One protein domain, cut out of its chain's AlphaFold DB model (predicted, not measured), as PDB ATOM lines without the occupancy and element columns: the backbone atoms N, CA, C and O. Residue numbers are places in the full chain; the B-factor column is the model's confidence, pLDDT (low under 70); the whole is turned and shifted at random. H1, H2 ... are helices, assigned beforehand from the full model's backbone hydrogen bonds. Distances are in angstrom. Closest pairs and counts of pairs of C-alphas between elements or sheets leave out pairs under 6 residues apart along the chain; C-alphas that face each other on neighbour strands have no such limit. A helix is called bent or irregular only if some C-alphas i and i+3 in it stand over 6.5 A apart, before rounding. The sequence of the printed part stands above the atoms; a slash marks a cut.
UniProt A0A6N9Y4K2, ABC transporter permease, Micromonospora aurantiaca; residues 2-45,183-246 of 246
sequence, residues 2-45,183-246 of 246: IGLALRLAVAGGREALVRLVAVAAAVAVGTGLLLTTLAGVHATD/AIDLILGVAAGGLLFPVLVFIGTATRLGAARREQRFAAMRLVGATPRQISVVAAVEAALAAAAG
ATOM      1  N   ILE A   2     -29.979 -29.621 -23.994       59.59
ATOM      2  CA  ILE A   2     -30.831 -28.527 -24.510       59.59
ATOM      3  C   ILE A   2     -30.404 -27.145 -23.978       59.59
ATOM      4  O   ILE A   2     -30.236 -26.227 -24.768       59.59
ATOM      5  N   GLY A   3     -30.111 -27.001 -22.679       60.66
ATOM      6  CA  GLY A   3     -29.659 -25.718 -22.108       60.66
ATOM      7  C   GLY A   3     -28.298 -25.224 -22.626       60.66
ATOM      8  O   GLY A   3     -28.099 -24.024 -22.787       60.66
ATOM      9  N   LEU A   4     -27.377 -26.141 -22.952       62.81
ATOM     10  CA  LEU A   4     -26.085 -25.800 -23.564       62.81
ATOM     11  C   LEU A   4     -26.267 -25.386 -25.033       62.81
ATOM     12  O   LEU A   4     -25.637 -24.434 -25.482       62.81
ATOM     13  N   ALA A   5     -27.170 -26.059 -25.756       61.00
ATOM     14  CA  ALA A   5     -27.551 -25.701 -27.119       61.00
ATOM     15  C   ALA A   5     -28.246 -24.329 -27.177       61.00
ATOM     16  O   ALA A   5     -27.911 -23.520 -28.033       61.00
ATOM     17  N   LEU A   6     -29.131 -24.029 -26.219       62.12
ATOM     18  CA  LEU A   6     -29.792 -22.727 -26.079       62.12
ATOM     19  C   LEU A   6     -28.768 -21.611 -25.817       62.12
ATOM     20  O   LEU A   6     -28.781 -20.571 -26.475       62.12
ATOM     21  N   ARG A   7     -27.811 -21.859 -24.910       65.50
ATOM     22  CA  ARG A   7     -26.696 -20.936 -24.652       65.50
ATOM     23  C   ARG A   7     -25.801 -20.756 -25.875       65.50
ATOM     24  O   ARG A   7     -25.409 -19.637 -26.146       65.50
ATOM     25  N   LEU A   8     -25.486 -21.800 -26.638       63.09
ATOM     26  CA  LEU A   8     -24.654 -21.690 -27.847       63.09
ATOM     27  C   LEU A   8     -25.366 -21.009 -29.026       63.09
ATOM     28  O   LEU A   8     -24.692 -20.386 -29.857       63.09
ATOM     29  N   ALA A   9     -26.695 -21.122 -29.081       59.94
ATOM     30  CA  ALA A   9     -27.549 -20.457 -30.060       59.94
ATOM     31  C   ALA A   9     -27.624 -18.943 -29.809       59.94
ATOM     32  O   ALA A   9     -27.502 -18.163 -30.749       59.94
ATOM     33  N   VAL A  10     -27.768 -18.526 -28.543       59.31
ATOM     34  CA  VAL A  10     -27.932 -17.110 -28.162       59.31
ATOM     35  C   VAL A  10     -26.594 -16.425 -27.835       59.31
ATOM     36  O   VAL A  10     -26.395 -15.263 -28.170       59.31
ATOM     37  N   ALA A  11     -25.635 -17.137 -27.236       60.25
ATOM     38  CA  ALA A  11     -24.330 -16.608 -26.811       60.25
ATOM     39  C   ALA A  11     -23.192 -16.866 -27.821       60.25
ATOM     40  O   ALA A  11     -22.019 -16.701 -27.496       60.25
ATOM     41  N   GLY A  12     -23.514 -17.255 -29.060       61.59
ATOM     42  CA  GLY A  12     -22.544 -17.485 -30.142       61.59
ATOM     43  C   GLY A  12     -21.944 -16.219 -30.776       61.59
ATOM     44  O   GLY A  12     -21.322 -16.322 -31.830       61.59
ATOM     45  N   GLY A  13     -22.145 -15.044 -30.172       71.50
ATOM     46  CA  GLY A  13     -21.683 -13.747 -30.676       71.50
ATOM     47  C   GLY A  13     -22.656 -13.061 -31.645       71.50
ATOM     48  O   GLY A  13     -23.723 -13.586 -31.969       71.50
ATOM     49  N   ARG A  14     -22.273 -11.863 -32.118       72.44
ATOM     50  CA  ARG A  14     -23.093 -10.994 -32.991       72.44
ATOM     51  C   ARG A  14     -23.590 -11.713 -34.250       72.44
ATOM     52  O   ARG A  14     -24.727 -11.510 -34.655       72.44
ATOM     53  N   GLU A  15     -22.771 -12.580 -34.837       68.50
ATOM     54  CA  GLU A  15     -23.129 -13.305 -36.063       68.50
ATOM     55  C   GLU A  15     -24.211 -14.372 -35.850       68.50
ATOM     56  O   GLU A  15     -25.098 -14.522 -36.692       68.50
ATOM     57  N   ALA A  16     -24.179 -15.093 -34.723       66.81
ATOM     58  CA  ALA A  16     -25.217 -16.068 -34.387       66.81
ATOM     59  C   ALA A  16     -26.573 -15.377 -34.183       66.81
ATOM     60  O   ALA A  16     -27.598 -15.869 -34.656       66.81
ATOM     61  N   LEU A  17     -26.543 -14.198 -33.554       72.94
ATOM     62  CA  LEU A  17     -27.704 -13.349 -33.311       72.94
ATOM     63  C   LEU A  17     -28.291 -12.795 -34.619       72.94
ATOM     64  O   LEU A  17     -29.487 -12.940 -34.846       72.94
ATOM     65  N   VAL A  18     -27.461 -12.253 -35.522       76.06
ATOM     66  CA  VAL A  18     -27.910 -11.747 -36.839       76.06
ATOM     67  C   VAL A  18     -28.603 -12.840 -37.655       76.06
ATOM     68  O   VAL A  18     -29.654 -12.599 -38.240       76.06
ATOM     69  N   ARG A  19     -28.060 -14.063 -37.665       73.81
ATOM     70  CA  ARG A  19     -28.671 -15.195 -38.376       73.81
ATOM     71  C   ARG A  19     -29.996 -15.622 -37.748       73.81
ATOM     72  O   ARG A  19     -30.947 -15.881 -38.477       73.81
ATOM     73  N   LEU A  20     -30.043 -15.727 -36.419       74.19
ATOM     74  CA  LEU A  20     -31.268 -16.079 -35.699       74.19
ATOM     75  C   LEU A  20     -32.373 -15.065 -36.016       74.19
ATOM     76  O   LEU A  20     -33.474 -15.466 -36.372       74.19
ATOM     77  N   VAL A  21     -32.043 -13.771 -35.974       77.88
ATOM     78  CA  VAL A  21     -32.960 -12.677 -36.316       77.88
ATOM     79  C   VAL A  21     -33.390 -12.745 -37.780       77.88
ATOM     80  O   VAL A  21     -34.570 -12.588 -38.058       77.88
ATOM     81  N   ALA A  22     -32.481 -13.025 -38.718       76.50
ATOM     82  CA  ALA A  22     -32.827 -13.132 -40.137       76.50
ATOM     83  C   ALA A  22     -33.797 -14.294 -40.425       76.50
ATOM     84  O   ALA A  22     -34.752 -14.121 -41.176       76.50
ATOM     85  N   VAL A  23     -33.583 -15.464 -39.810       77.62
ATOM     86  CA  VAL A  23     -34.493 -16.616 -39.954       77.62
ATOM     87  C   VAL A  23     -35.826 -16.339 -39.260       77.62
ATOM     88  O   VAL A  23     -36.866 -16.571 -39.866       77.62
ATOM     89  N   ALA A  24     -35.807 -15.798 -38.040       77.44
ATOM     90  CA  ALA A  24     -37.024 -15.431 -37.320       77.44
ATOM     91  C   ALA A  24     -37.845 -14.390 -38.098       77.44
ATOM     92  O   ALA A  24     -39.046 -14.556 -38.253       77.44
ATOM     93  N   ALA A  25     -37.204 -13.371 -38.679       77.94
ATOM     94  CA  ALA A  25     -37.876 -12.380 -39.517       77.94
ATOM     95  C   ALA A  25     -38.475 -13.007 -40.784       77.94
ATOM     96  O   ALA A  25     -39.599 -12.682 -41.158       77.94
ATOM     97  N   ALA A  26     -37.757 -13.928 -41.437       76.81
ATOM     98  CA  ALA A  26     -38.276 -14.614 -42.615       76.81
ATOM     99  C   ALA A  26     -39.506 -15.478 -42.289       76.81
ATOM    100  O   ALA A  26     -40.484 -15.461 -43.039       76.81
ATOM    101  N   VAL A  27     -39.472 -16.191 -41.158       80.50
ATOM    102  CA  VAL A  27     -40.610 -16.969 -40.652       80.50
ATOM    103  C   VAL A  27     -41.769 -16.044 -40.284       80.50
ATOM    104  O   VAL A  27     -42.871 -16.272 -40.766       80.50
ATOM    105  N   ALA A  28     -41.520 -14.960 -39.547       80.31
ATOM    106  CA  ALA A  28     -42.545 -13.993 -39.155       80.31
ATOM    107  C   ALA A  28     -43.261 -13.382 -40.366       80.31
ATOM    108  O   ALA A  28     -44.485 -13.268 -40.376       80.31
ATOM    109  N   VAL A  29     -42.520 -13.028 -41.421       82.69
ATOM    110  CA  VAL A  29     -43.107 -12.525 -42.672       82.69
ATOM    111  C   VAL A  29     -43.959 -13.602 -43.345       82.69
ATOM    112  O   VAL A  29     -45.085 -13.317 -43.741       82.69
ATOM    113  N   GLY A  30     -43.464 -14.839 -43.449       79.19
ATOM    114  CA  GLY A  30     -44.212 -15.953 -44.042       79.19
ATOM    115  C   GLY A  30     -45.496 -16.289 -43.277       79.19
ATOM    116  O   GLY A  30     -46.574 -16.353 -43.869       79.19
ATOM    117  N   THR A  31     -45.393 -16.446 -41.957       81.31
ATOM    118  CA  THR A  31     -46.518 -16.702 -41.051       81.31
ATOM    119  C   THR A  31     -47.502 -15.537 -41.063       81.31
ATOM    120  O   THR A  31     -48.703 -15.757 -41.182       81.31
ATOM    121  N   GLY A  32     -47.014 -14.295 -41.019       83.62
ATOM    122  CA  GLY A  32     -47.841 -13.093 -41.094       83.62
ATOM    123  C   GLY A  32     -48.632 -13.005 -42.398       83.62
ATOM    124  O   GLY A  32     -49.825 -12.701 -42.368       83.62
ATOM    125  N   LEU A  33     -48.015 -13.341 -43.534       82.25
ATOM    126  CA  LEU A  33     -48.690 -13.377 -44.832       82.25
ATOM    127  C   LEU A  33     -49.814 -14.431 -44.841       82.25
ATOM    128  O   LEU A  33     -50.945 -14.120 -45.213       82.25
ATOM    129  N   LEU A  34     -49.533 -15.644 -44.349       80.44
ATOM    130  CA  LEU A  34     -50.521 -16.724 -44.242       80.44
ATOM    131  C   LEU A  34     -51.672 -16.359 -43.292       80.44
ATOM    132  O   LEU A  34     -52.840 -16.482 -43.664       80.44
ATOM    133  N   LEU A  35     -51.368 -15.846 -42.098       82.69
ATOM    134  CA  LEU A  35     -52.377 -15.405 -41.134       82.69
ATOM    135  C   LEU A  35     -53.229 -14.259 -41.685       82.69
ATOM    136  O   LEU A  35     -54.438 -14.263 -41.482       82.69
ATOM    137  N   THR A  36     -52.636 -13.319 -42.428       82.06
ATOM    138  CA  THR A  36     -53.378 -12.224 -43.072       82.06
ATOM    139  C   THR A  36     -54.349 -12.763 -44.118       82.06
ATOM    140  O   THR A  36     -55.498 -12.325 -44.162       82.06
ATOM    141  N   THR A  37     -53.938 -13.749 -44.924       79.44
ATOM    142  CA  THR A  37     -54.856 -14.383 -45.883       79.44
ATOM    143  C   THR A  37     -56.011 -15.098 -45.187       79.44
ATOM    144  O   THR A  37     -57.161 -14.851 -45.536       79.44
ATOM    145  N   LEU A  38     -55.733 -15.900 -44.153       76.62
ATOM    146  CA  LEU A  38     -56.743 -16.592 -43.343       76.62
ATOM    147  C   LEU A  38     -57.706 -15.618 -42.651       76.62
ATOM    148  O   LEU A  38     -58.920 -15.818 -42.679       76.62
ATOM    149  N   ALA A  39     -57.182 -14.538 -42.074       81.50
ATOM    150  CA  ALA A  39     -57.988 -13.477 -41.486       81.50
ATOM    151  C   ALA A  39     -58.875 -12.803 -42.544       81.50
ATOM    152  O   ALA A  39     -60.053 -12.558 -42.287       81.50
ATOM    153  N   GLY A  40     -58.342 -12.568 -43.747       76.00
ATOM    154  CA  GLY A  40     -59.093 -12.053 -44.890       76.00
ATOM    155  C   GLY A  40     -60.255 -12.962 -45.292       76.00
ATOM    156  O   GLY A  40     -61.363 -12.467 -45.493       76.00
ATOM    157  N   VAL A  41     -60.047 -14.285 -45.333       71.19
ATOM    158  CA  VAL A  41     -61.116 -15.269 -45.596       71.19
ATOM    159  C   VAL A  41     -62.245 -15.130 -44.580       71.19
ATOM    160  O   VAL A  41     -63.399 -14.920 -44.954       71.19
ATOM    161  N   HIS A  42     -61.908 -15.183 -43.291       73.00
ATOM    162  CA  HIS A  42     -62.892 -15.099 -42.215       73.00
ATOM    163  C   HIS A  42     -63.623 -13.752 -42.179       73.00
ATOM    164  O   HIS A  42     -64.838 -13.715 -41.983       73.00
ATOM    165  N   ALA A  43     -62.909 -12.646 -42.398       73.00
ATOM    166  CA  ALA A  43     -63.510 -11.319 -42.472       73.00
ATOM    167  C   ALA A  43     -64.496 -11.209 -43.646       73.00
ATOM    168  O   ALA A  43     -65.565 -10.614 -43.504       73.00
ATOM    169  N   THR A  44     -64.167 -11.826 -44.783       71.06
ATOM    170  CA  THR A  44     -65.020 -11.821 -45.976       71.06
ATOM    171  C   THR A  44     -66.287 -12.653 -45.763       71.06
ATOM    172  O   THR A  44     -67.366 -12.176 -46.102       71.06
ATOM    173  N   ASP A  45     -66.203 -13.833 -45.136       69.44
ATOM    174  CA  ASP A  45     -67.377 -14.673 -44.810       69.44
ATOM    175  C   ASP A  45     -68.332 -13.960 -43.830       69.44
ATOM    176  O   ASP A  45     -69.551 -13.920 -44.036       69.44
ATOM    177  N   ALA A 183     -67.311 -21.726 -54.323       69.44
ATOM    178  CA  ALA A 183     -66.459 -20.976 -55.247       69.44
ATOM    179  C   ALA A 183     -65.551 -19.989 -54.501       69.44
ATOM    180  O   ALA A 183     -64.381 -19.852 -54.847       69.44
ATOM    181  N   ILE A 184     -66.069 -19.344 -53.452       70.06
ATOM    182  CA  ILE A 184     -65.289 -18.444 -52.594       70.06
ATOM    183  C   ILE A 184     -64.238 -19.241 -51.814       70.06
ATOM    184  O   ILE A 184     -63.059 -18.894 -51.861       70.06
ATOM    185  N   ASP A 185     -64.635 -20.351 -51.190       73.94
ATOM    186  CA  ASP A 185     -63.731 -21.251 -50.467       73.94
ATOM    187  C   ASP A 185     -62.651 -21.827 -51.392       73.94
ATOM    188  O   ASP A 185     -61.486 -21.908 -51.009       73.94
ATOM    189  N   LEU A 186     -63.008 -22.174 -52.635       79.88
ATOM    190  CA  LEU A 186     -62.055 -22.643 -53.638       79.88
ATOM    191  C   LEU A 186     -61.058 -21.547 -54.028       79.88
ATOM    192  O   LEU A 186     -59.858 -21.805 -54.027       79.88
ATOM    193  N   ILE A 187     -61.521 -20.335 -54.348       78.31
ATOM    194  CA  ILE A 187     -60.638 -19.220 -54.731       78.31
ATOM    195  C   ILE A 187     -59.678 -18.887 -53.586       78.31
ATOM    196  O   ILE A 187     -58.475 -18.752 -53.807       78.31
ATOM    197  N   LEU A 188     -60.192 -18.793 -52.360       75.69
ATOM    198  CA  LEU A 188     -59.393 -18.460 -51.184       75.69
ATOM    199  C   LEU A 188     -58.452 -19.601 -50.789       75.69
ATOM    200  O   LEU A 188     -57.294 -19.347 -50.461       75.69
ATOM    201  N   GLY A 189     -58.900 -20.852 -50.895       79.44
ATOM    202  CA  GLY A 189     -58.068 -22.034 -50.687       79.44
ATOM    203  C   GLY A 189     -56.941 -22.144 -51.714       79.44
ATOM    204  O   GLY A 189     -55.800 -22.418 -51.345       79.44
ATOM    205  N   VAL A 190     -57.219 -21.859 -52.991       82.50
ATOM    206  CA  VAL A 190     -56.207 -21.809 -54.057       82.50
ATOM    207  C   VAL A 190     -55.240 -20.648 -53.841       82.50
ATOM    208  O   VAL A 190     -54.040 -20.838 -54.004       82.50
ATOM    209  N   ALA A 191     -55.715 -19.468 -53.434       77.44
ATOM    210  CA  ALA A 191     -54.849 -18.331 -53.127       77.44
ATOM    211  C   ALA A 191     -53.925 -18.627 -51.932       77.44
ATOM    212  O   ALA A 191     -52.716 -18.417 -52.025       77.44
ATOM    213  N   ALA A 192     -54.466 -19.179 -50.841       77.69
ATOM    214  CA  ALA A 192     -53.694 -19.581 -49.666       77.69
ATOM    215  C   ALA A 192     -52.691 -20.702 -49.995       77.69
ATOM    216  O   ALA A 192     -51.517 -20.626 -49.631       77.69
ATOM    217  N   GLY A 193     -53.126 -21.718 -50.748       80.88
ATOM    218  CA  GLY A 193     -52.271 -22.803 -51.230       80.88
ATOM    219  C   GLY A 193     -51.179 -22.320 -52.188       80.88
ATOM    220  O   GLY A 193     -50.027 -22.733 -52.079       80.88
ATOM    221  N   GLY A 194     -51.507 -21.392 -53.085       81.12
ATOM    222  CA  GLY A 194     -50.559 -20.769 -54.007       81.12
ATOM    223  C   GLY A 194     -49.492 -19.944 -53.291       81.12
ATOM    224  O   GLY A 194     -48.372 -19.840 -53.784       81.12
ATOM    225  N   LEU A 195     -49.805 -19.416 -52.104       80.62
ATOM    226  CA  LEU A 195     -48.875 -18.660 -51.269       80.62
ATOM    227  C   LEU A 195     -47.899 -19.548 -50.483       80.62
ATOM    228  O   LEU A 195     -46.800 -19.105 -50.154       80.62
ATOM    229  N   LEU A 196     -48.258 -20.809 -50.211       81.25
ATOM    230  CA  LEU A 196     -47.392 -21.742 -49.483       81.25
ATOM    231  C   LEU A 196     -46.065 -21.963 -50.205       81.25
ATOM    232  O   LEU A 196     -45.009 -21.892 -49.582       81.25
ATOM    233  N   PHE A 197     -46.100 -22.204 -51.516       80.81
ATOM    234  CA  PHE A 197     -44.889 -22.476 -52.289       80.81
ATOM    235  C   PHE A 197     -43.848 -21.338 -52.217       80.81
ATOM    236  O   PHE A 197     -42.726 -21.605 -51.779       80.81
ATOM    237  N   PRO A 198     -44.164 -20.074 -52.569       79.94
ATOM    238  CA  PRO A 198     -43.201 -18.979 -52.487       79.94
ATOM    239  C   PRO A 198     -42.747 -18.695 -51.050       79.94
ATOM    240  O   PRO A 198     -41.575 -18.384 -50.853       79.94
ATOM    241  N   VAL A 199     -43.612 -18.863 -50.040       81.88
ATOM    242  CA  VAL A 199     -43.222 -18.715 -48.627       81.88
ATOM    243  C   VAL A 199     -42.221 -19.797 -48.212       81.88
ATOM    244  O   VAL A 199     -41.190 -19.484 -47.620       81.88
ATOM    245  N   LEU A 200     -42.461 -21.061 -48.571       79.44
ATOM    246  CA  LEU A 200     -41.532 -22.159 -48.290       79.44
ATOM    247  C   LEU A 200     -40.198 -21.976 -49.023       79.44
ATOM    248  O   LEU A 200     -39.141 -22.217 -48.438       79.44
ATOM    249  N   VAL A 201     -40.222 -21.502 -50.273       81.50
ATOM    250  CA  VAL A 201     -39.009 -21.163 -51.032       81.50
ATOM    251  C   VAL A 201     -38.259 -20.002 -50.373       81.50
ATOM    252  O   VAL A 201     -37.037 -20.065 -50.232       81.50
ATOM    253  N   PHE A 202     -38.957 -18.964 -49.912       76.94
ATOM    254  CA  PHE A 202     -38.356 -17.828 -49.215       76.94
ATOM    255  C   PHE A 202     -37.704 -18.245 -47.887       76.94
ATOM    256  O   PHE A 202     -36.529 -17.963 -47.657       76.94
ATOM    257  N   ILE A 203     -38.412 -19.008 -47.052       75.38
ATOM    258  CA  ILE A 203     -37.865 -19.548 -45.797       75.38
ATOM    259  C   ILE A 203     -36.682 -20.477 -46.090       75.38
ATOM    260  O   ILE A 203     -35.641 -20.392 -45.434       75.38
ATOM    261  N   GLY A 204     -36.803 -21.341 -47.100       77.62
ATOM    262  CA  GLY A 204     -35.747 -22.257 -47.518       77.62
ATOM    263  C   GLY A 204     -34.486 -21.527 -47.980       77.62
ATOM    264  O   GLY A 204     -33.387 -21.851 -47.530       77.62
ATOM    265  N   THR A 205     -34.627 -20.505 -48.824       78.31
ATOM    266  CA  THR A 205     -33.504 -19.689 -49.315       78.31
ATOM    267  C   THR A 205     -32.858 -18.868 -48.200       78.31
ATOM    268  O   THR A 205     -31.631 -18.887 -48.081       78.31
ATOM    269  N   ALA A 206     -33.648 -18.249 -47.315       72.56
ATOM    270  CA  ALA A 206     -33.147 -17.536 -46.140       72.56
ATOM    271  C   ALA A 206     -32.375 -18.467 -45.185       72.56
ATOM    272  O   ALA A 206     -31.273 -18.146 -44.732       72.56
ATOM    273  N   THR A 207     -32.904 -19.669 -44.944       71.12
ATOM    274  CA  THR A 207     -32.245 -20.686 -44.110       71.12
ATOM    275  C   THR A 207     -30.954 -21.188 -44.762       71.12
ATOM    276  O   THR A 207     -29.940 -21.365 -44.080       71.12
ATOM    277  N   ARG A 208     -30.950 -21.377 -46.090       72.62
ATOM    278  CA  ARG A 208     -29.785 -21.846 -46.856       72.62
ATOM    279  C   ARG A 208     -28.662 -20.812 -46.895       72.62
ATOM    280  O   ARG A 208     -27.503 -21.201 -46.764       72.62
ATOM    281  N   LEU A 209     -28.979 -19.516 -46.973       68.50
ATOM    282  CA  LEU A 209     -27.990 -18.441 -46.808       68.50
ATOM    283  C   LEU A 209     -27.270 -18.533 -45.450       68.50
ATOM    284  O   LEU A 209     -26.068 -18.287 -45.360       68.50
ATOM    285  N   GLY A 210     -27.977 -18.955 -44.397       63.59
ATOM    286  CA  GLY A 210     -27.395 -19.195 -43.074       63.59
ATOM    287  C   GLY A 210     -26.568 -20.486 -42.947       63.59
ATOM    288  O   GLY A 210     -25.810 -20.624 -41.981       63.59
ATOM    289  N   ALA A 211     -26.690 -21.432 -43.888       64.38
ATOM    290  CA  ALA A 211     -26.106 -22.773 -43.791       64.38
ATOM    291  C   ALA A 211     -24.595 -22.814 -44.085       64.38
ATOM    292  O   ALA A 211     -23.871 -23.518 -43.383       64.38
ATOM    293  N   ALA A 212     -24.104 -22.007 -45.034       62.50
ATOM    294  CA  ALA A 212     -22.691 -22.006 -45.442       62.50
ATOM    295  C   ALA A 212     -21.723 -21.693 -44.281       62.50
ATOM    296  O   ALA A 212     -20.638 -22.259 -44.185       62.50
ATOM    297  N   ARG A 213     -22.135 -20.844 -43.329       63.53
ATOM    298  CA  ARG A 213     -21.344 -20.560 -42.112       63.53
ATOM    299  C   ARG A 213     -21.534 -21.602 -41.003       63.53
ATOM    300  O   ARG A 213     -20.677 -21.754 -40.135       63.53
ATOM    301  N   ARG A 214     -22.652 -22.337 -41.015       68.81
ATOM    302  CA  ARG A 214     -22.952 -23.423 -40.060       68.81
ATOM    303  C   ARG A 214     -22.030 -24.623 -40.283       68.81
ATOM    304  O   ARG A 214     -21.610 -25.259 -39.322       68.81
ATOM    305  N   GLU A 215     -21.673 -24.872 -41.538       74.94
ATOM    306  CA  GLU A 215     -20.805 -25.971 -41.961       74.94
ATOM    307  C   GLU A 215     -19.410 -25.896 -41.324       74.94
ATOM    308  O   GLU A 215     -18.933 -26.882 -40.763       74.94
ATOM    309  N   GLN A 216     -18.811 -24.701 -41.278       75.25
ATOM    310  CA  GLN A 216     -17.522 -24.473 -40.612       75.25
ATOM    311  C   GLN A 216     -17.593 -24.746 -39.099       75.25
ATOM    312  O   GLN A 216     -16.702 -25.379 -38.532       75.25
ATOM    313  N   ARG A 217     -18.685 -24.336 -38.437       77.12
ATOM    314  CA  ARG A 217     -18.875 -24.543 -36.990       77.12
ATOM    315  C   ARG A 217     -19.128 -26.017 -36.652       77.12
ATOM    316  O   ARG A 217     -18.623 -26.510 -35.646       77.12
ATOM    317  N   PHE A 218     -19.872 -26.741 -37.492       80.75
ATOM    318  CA  PHE A 218     -20.085 -28.183 -37.331       80.75
ATOM    319  C   PHE A 218     -18.827 -29.003 -37.634       80.75
ATOM    320  O   PHE A 218     -18.581 -29.995 -36.948       80.75
ATOM    321  N   ALA A 219     -17.994 -28.569 -38.585       80.81
ATOM    322  CA  ALA A 219     -16.684 -29.168 -38.829       80.81
ATOM    323  C   ALA A 219     -15.753 -29.009 -37.614       80.81
ATOM    324  O   ALA A 219     -15.163 -29.990 -37.165       80.81
ATOM    325  N   ALA A 220     -15.698 -27.815 -37.013       82.69
ATOM    326  CA  ALA A 220     -14.943 -27.581 -35.782       82.69
ATOM    327  C   ALA A 220     -15.450 -28.447 -34.611       82.69
ATOM    328  O   ALA A 220     -14.654 -29.047 -33.897       82.69
ATOM    329  N   MET A 221     -16.769 -28.593 -34.444       83.69
ATOM    330  CA  MET A 221     -17.335 -29.486 -33.423       83.69
ATOM    331  C   MET A 221     -16.963 -30.959 -33.652       83.69
ATOM    332  O   MET A 221     -16.662 -31.661 -32.688       83.69
ATOM    333  N   ARG A 222     -16.933 -31.426 -34.909       86.75
ATOM    334  CA  ARG A 222     -16.469 -32.787 -35.242       86.75
ATOM    335  C   ARG A 222     -14.999 -32.998 -34.887       86.75
ATOM    336  O   ARG A 222     -14.664 -34.075 -34.406       86.75
ATOM    337  N   LEU A 223     -14.146 -31.988 -35.075       89.75
ATOM    338  CA  LEU A 223     -12.720 -32.058 -34.723       89.75
ATOM    339  C   LEU A 223     -12.482 -32.204 -33.211       89.75
ATOM    340  O   LEU A 223     -11.517 -32.841 -32.811       89.75
ATOM    341  N   VAL A 224     -13.384 -31.682 -32.375       88.56
ATOM    342  CA  VAL A 224     -13.329 -31.820 -30.904       88.56
ATOM    343  C   VAL A 224     -14.092 -33.073 -30.418       88.56
ATOM    344  O   VAL A 224     -14.284 -33.278 -29.224       88.56
ATOM    345  N   GLY A 225     -14.526 -33.945 -31.337       88.69
ATOM    346  CA  GLY A 225     -15.142 -35.239 -31.021       88.69
ATOM    347  C   GLY A 225     -16.668 -35.230 -30.876       88.69
ATOM    348  O   GLY A 225     -17.237 -36.204 -30.385       88.69
ATOM    349  N   ALA A 226     -17.364 -34.168 -31.300       86.75
ATOM    350  CA  ALA A 226     -18.825 -34.154 -31.266       86.75
ATOM    351  C   ALA A 226     -19.418 -35.197 -32.228       86.75
ATOM    352  O   ALA A 226     -19.056 -35.281 -33.405       86.75
ATOM    353  N   THR A 227     -20.389 -35.966 -31.738       88.38
ATOM    354  CA  THR A 227     -21.067 -36.996 -32.534       88.38
ATOM    355  C   THR A 227     -22.102 -36.385 -33.494       88.38
ATOM    356  O   THR A 227     -22.689 -35.338 -33.195       88.38
ATOM    357  N   PRO A 228     -22.427 -37.050 -34.623       82.06
ATOM    358  CA  PRO A 228     -23.443 -36.571 -35.569       82.06
ATOM    359  C   PRO A 228     -24.814 -36.320 -34.925       82.06
ATOM    360  O   PRO A 228     -25.503 -35.362 -35.279       82.06
ATOM    361  N   ARG A 229     -25.187 -37.142 -33.932       82.56
ATOM    362  CA  ARG A 229     -26.416 -36.992 -33.133       82.56
ATOM    363  C   ARG A 229     -26.426 -35.694 -32.318       82.56
ATOM    364  O   ARG A 229     -27.450 -35.030 -32.232       82.56
ATOM    365  N   GLN A 230     -25.292 -35.304 -31.737       81.25
ATOM    366  CA  GLN A 230     -25.192 -34.063 -30.961       81.25
ATOM    367  C   GLN A 230     -25.300 -32.826 -31.862       81.25
ATOM    368  O   GLN A 230     -25.986 -31.870 -31.509       81.25
ATOM    369  N   ILE A 231     -24.690 -32.871 -33.048       82.25
ATOM    370  CA  ILE A 231     -24.748 -31.788 -34.041       82.25
ATOM    371  C   ILE A 231     -26.176 -31.583 -34.562       82.25
ATOM    372  O   ILE A 231     -26.656 -30.451 -34.631       82.25
ATOM    373  N   SER A 232     -26.876 -32.674 -34.877       79.88
ATOM    374  CA  SER A 232     -28.264 -32.618 -35.353       79.88
ATOM    375  C   SER A 232     -29.228 -32.095 -34.283       79.88
ATOM    376  O   SER A 232     -30.090 -31.279 -34.602       79.88
ATOM    377  N   VAL A 233     -29.040 -32.452 -33.006       83.00
ATOM    378  CA  VAL A 233     -29.827 -31.886 -31.893       83.00
ATOM    379  C   VAL A 233     -29.606 -30.377 -31.752       83.00
ATOM    380  O   VAL A 233     -30.571 -29.634 -31.602       83.00
ATOM    381  N   VAL A 234     -28.362 -29.897 -31.837       79.31
ATOM    382  CA  VAL A 234     -28.071 -28.452 -31.780       79.31
ATOM    383  C   VAL A 234     -28.711 -27.720 -32.960       79.31
ATOM    384  O   VAL A 234     -29.331 -26.674 -32.773       79.31
ATOM    385  N   ALA A 235     -28.614 -28.288 -34.165       78.75
ATOM    386  CA  ALA A 235     -29.218 -27.710 -35.359       78.75
ATOM    387  C   ALA A 235     -30.751 -27.623 -35.259       78.75
ATOM    388  O   ALA A 235     -31.322 -26.599 -35.644       78.75
ATOM    389  N   ALA A 236     -31.387 -28.671 -34.723       81.44
ATOM    390  CA  ALA A 236     -32.827 -28.737 -34.499       81.44
ATOM    391  C   ALA A 236     -33.291 -27.721 -33.448       81.44
ATOM    392  O   ALA A 236     -34.267 -27.019 -33.682       81.44
ATOM    393  N   VAL A 237     -32.566 -27.578 -32.330       81.75
ATOM    394  CA  VAL A 237     -32.884 -26.585 -31.285       81.75
ATOM    395  C   VAL A 237     -32.755 -25.157 -31.816       81.75
ATOM    396  O   VAL A 237     -33.639 -24.340 -31.584       81.75
ATOM    397  N   GLU A 238     -31.691 -24.847 -32.561       75.56
ATOM    398  CA  GLU A 238     -31.526 -23.527 -33.189       75.56
ATOM    399  C   GLU A 238     -32.659 -23.215 -34.185       75.56
ATOM    400  O   GLU A 238     -33.159 -22.092 -34.205       75.56
ATOM    401  N   ALA A 239     -33.073 -24.195 -34.998       76.81
ATOM    402  CA  ALA A 239     -34.173 -24.022 -35.946       76.81
ATOM    403  C   ALA A 239     -35.521 -23.848 -35.229       76.81
ATOM    404  O   ALA A 239     -36.288 -22.962 -35.588       76.81
ATOM    405  N   ALA A 240     -35.777 -24.642 -34.186       79.12
ATOM    406  CA  ALA A 240     -36.989 -24.546 -33.380       79.12
ATOM    407  C   ALA A 240     -37.095 -23.198 -32.655       79.12
ATOM    408  O   ALA A 240     -38.174 -22.623 -32.606       79.12
ATOM    409  N   LEU A 241     -35.985 -22.658 -32.139       79.00
ATOM    410  CA  LEU A 241     -35.966 -21.332 -31.514       79.00
ATOM    411  C   LEU A 241     -36.254 -20.216 -32.517       79.00
ATOM    412  O   LEU A 241     -37.029 -19.317 -32.211       79.00
ATOM    413  N   ALA A 242     -35.650 -20.271 -33.706       74.69
ATOM    414  CA  ALA A 242     -35.917 -19.290 -34.752       74.69
ATOM    415  C   ALA A 242     -37.373 -19.357 -35.239       74.69
ATOM    416  O   ALA A 242     -37.989 -18.318 -35.442       74.69
ATOM    417  N   ALA A 243     -37.922 -20.568 -35.375       75.75
ATOM    418  CA  ALA A 243     -39.310 -20.786 -35.766       75.75
ATOM    419  C   ALA A 243     -40.317 -20.409 -34.670       75.75
ATOM    420  O   ALA A 243     -41.418 -20.007 -34.997       75.75
ATOM    421  N   ALA A 244     -39.970 -20.542 -33.387       77.25
ATOM    422  CA  ALA A 244     -40.836 -20.123 -32.283       77.25
ATOM    423  C   ALA A 244     -40.820 -18.602 -32.053       77.25
ATOM    424  O   ALA A 244     -41.742 -18.066 -31.446       77.25
ATOM    425  N   ALA A 245     -39.749 -17.922 -32.471       77.56
ATOM    426  CA  ALA A 245     -39.608 -16.476 -32.332       77.56
ATOM    427  C   ALA A 245     -40.291 -15.680 -33.457       77.56
ATOM    428  O   ALA A 245     -40.528 -14.486 -33.271       77.56
ATOM    429  N   GLY A 246     -40.538 -16.307 -34.610       61.81
ATOM    430  CA  GLY A 246     -41.245 -15.715 -35.750       61.81
ATOM    431  C   GLY A 246     -42.665 -16.237 -35.865       61.81
ATOM    432  O   GLY A 246     -43.535 -15.437 -36.265       61.81
TER     433      GLY A 246
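AT A GLANCE: This is residues 2 to 45 and 183 to 246 of the 246 residues of the protein "ABC transporter permease" of Micromonospora aurantiaca (UniProt A0A6N9Y4K2). Two long helices, H2 and H3a, run side by side in opposite directions as a long pair, and at one end of it the shorter helices H1 and H4 and the arm H3b make a loose head. There H3 bends away into H3b, H4 folds back slantwise to H2, and H1 crosses H4 near the start of H2. The printed part has 108 residues with four named helices, H1, H2, H3 and H4 in chain order, and no named strand; the class is all helix. The whole is loose, with a radius of gyration of the C-alphas of 17.7 A, and a rod in outline, spanning 59 by 21 by 20 A.

IN THESE COORDINATES: Begin with the longest helix, H3, residues 183 to 223. By its hydrogen bonds it was assigned as one helix, but it is bent: C-alphas 209 and 212 are 6.5 A apart. Find C-alpha 183 at (-66.459, -20.976, -55.247); from there arm H3a, residues 183 to 209, runs 39.5 A. Arm H3b, residues 212 to 223, is 17.8 A long. H2, residues 14 to 45, runs 46.0 A and ends at C-alpha 45, (-67.377, -14.673, -44.810). H4, residues 228 to 245, is 26.0 A long and ends at C-alpha 245, (-39.608, -16.476, -32.332). H1 is residues 2 to 10, 12.3 A.

HOW THE PARTS SIT: Look first at Gly 30 and Val 199, the closest C-alphas of H2 and H3a at 5.4 A; these two touch at a shallow tilt of 2 degrees, opposite ways. At the bend, H3a and H3b stand at a steep tilt of 54 degrees. H3b and H4 are a helical hairpin that only just touches, with 3 pairs of C-alphas within 8 A; the closest are Phe 218 and Ile 231, 6.8 A. Their tilt of 36 degrees is only just steep. H4 touches H2 with residues 238 to 245 alone, at a steep tilt of 51 degrees, the same way; the closest C-alphas are Ala 24 and Ala 242, 4.8 A. H4 touches H1 with residues 234 to 238 alone, at a steep tilt of 62 degrees; the C-alphas of Ala 5 and Val 234 are closest, 5.4 A. H1 and H2 touch only at the corner by their link, closest at the C-alphas of Val 10 and Leu 17, 6.4 A, about perpendicular at 83 degrees. H3a is apart from H4 and H1. In H1, H2 and H4 every O i to N i+4 pair is within hydrogen-bond range; in H3a 21 of 23 are, in H3b 6 of 8.

THE WHOLE: The C-alphas farthest apart are those of Ala 183 and Val 224, 59.4 A. Residues 46 to 182 are not printed, and C-alphas 45 and 183 are 12.2 A apart across the cut. The links H1 to H2 and H3 to H4 are tight. Mean pLDDT of the printed part is 75.8; residues 2 to 12, 15 to 16, 45, 183, 209 to 214 and 246 are under 70.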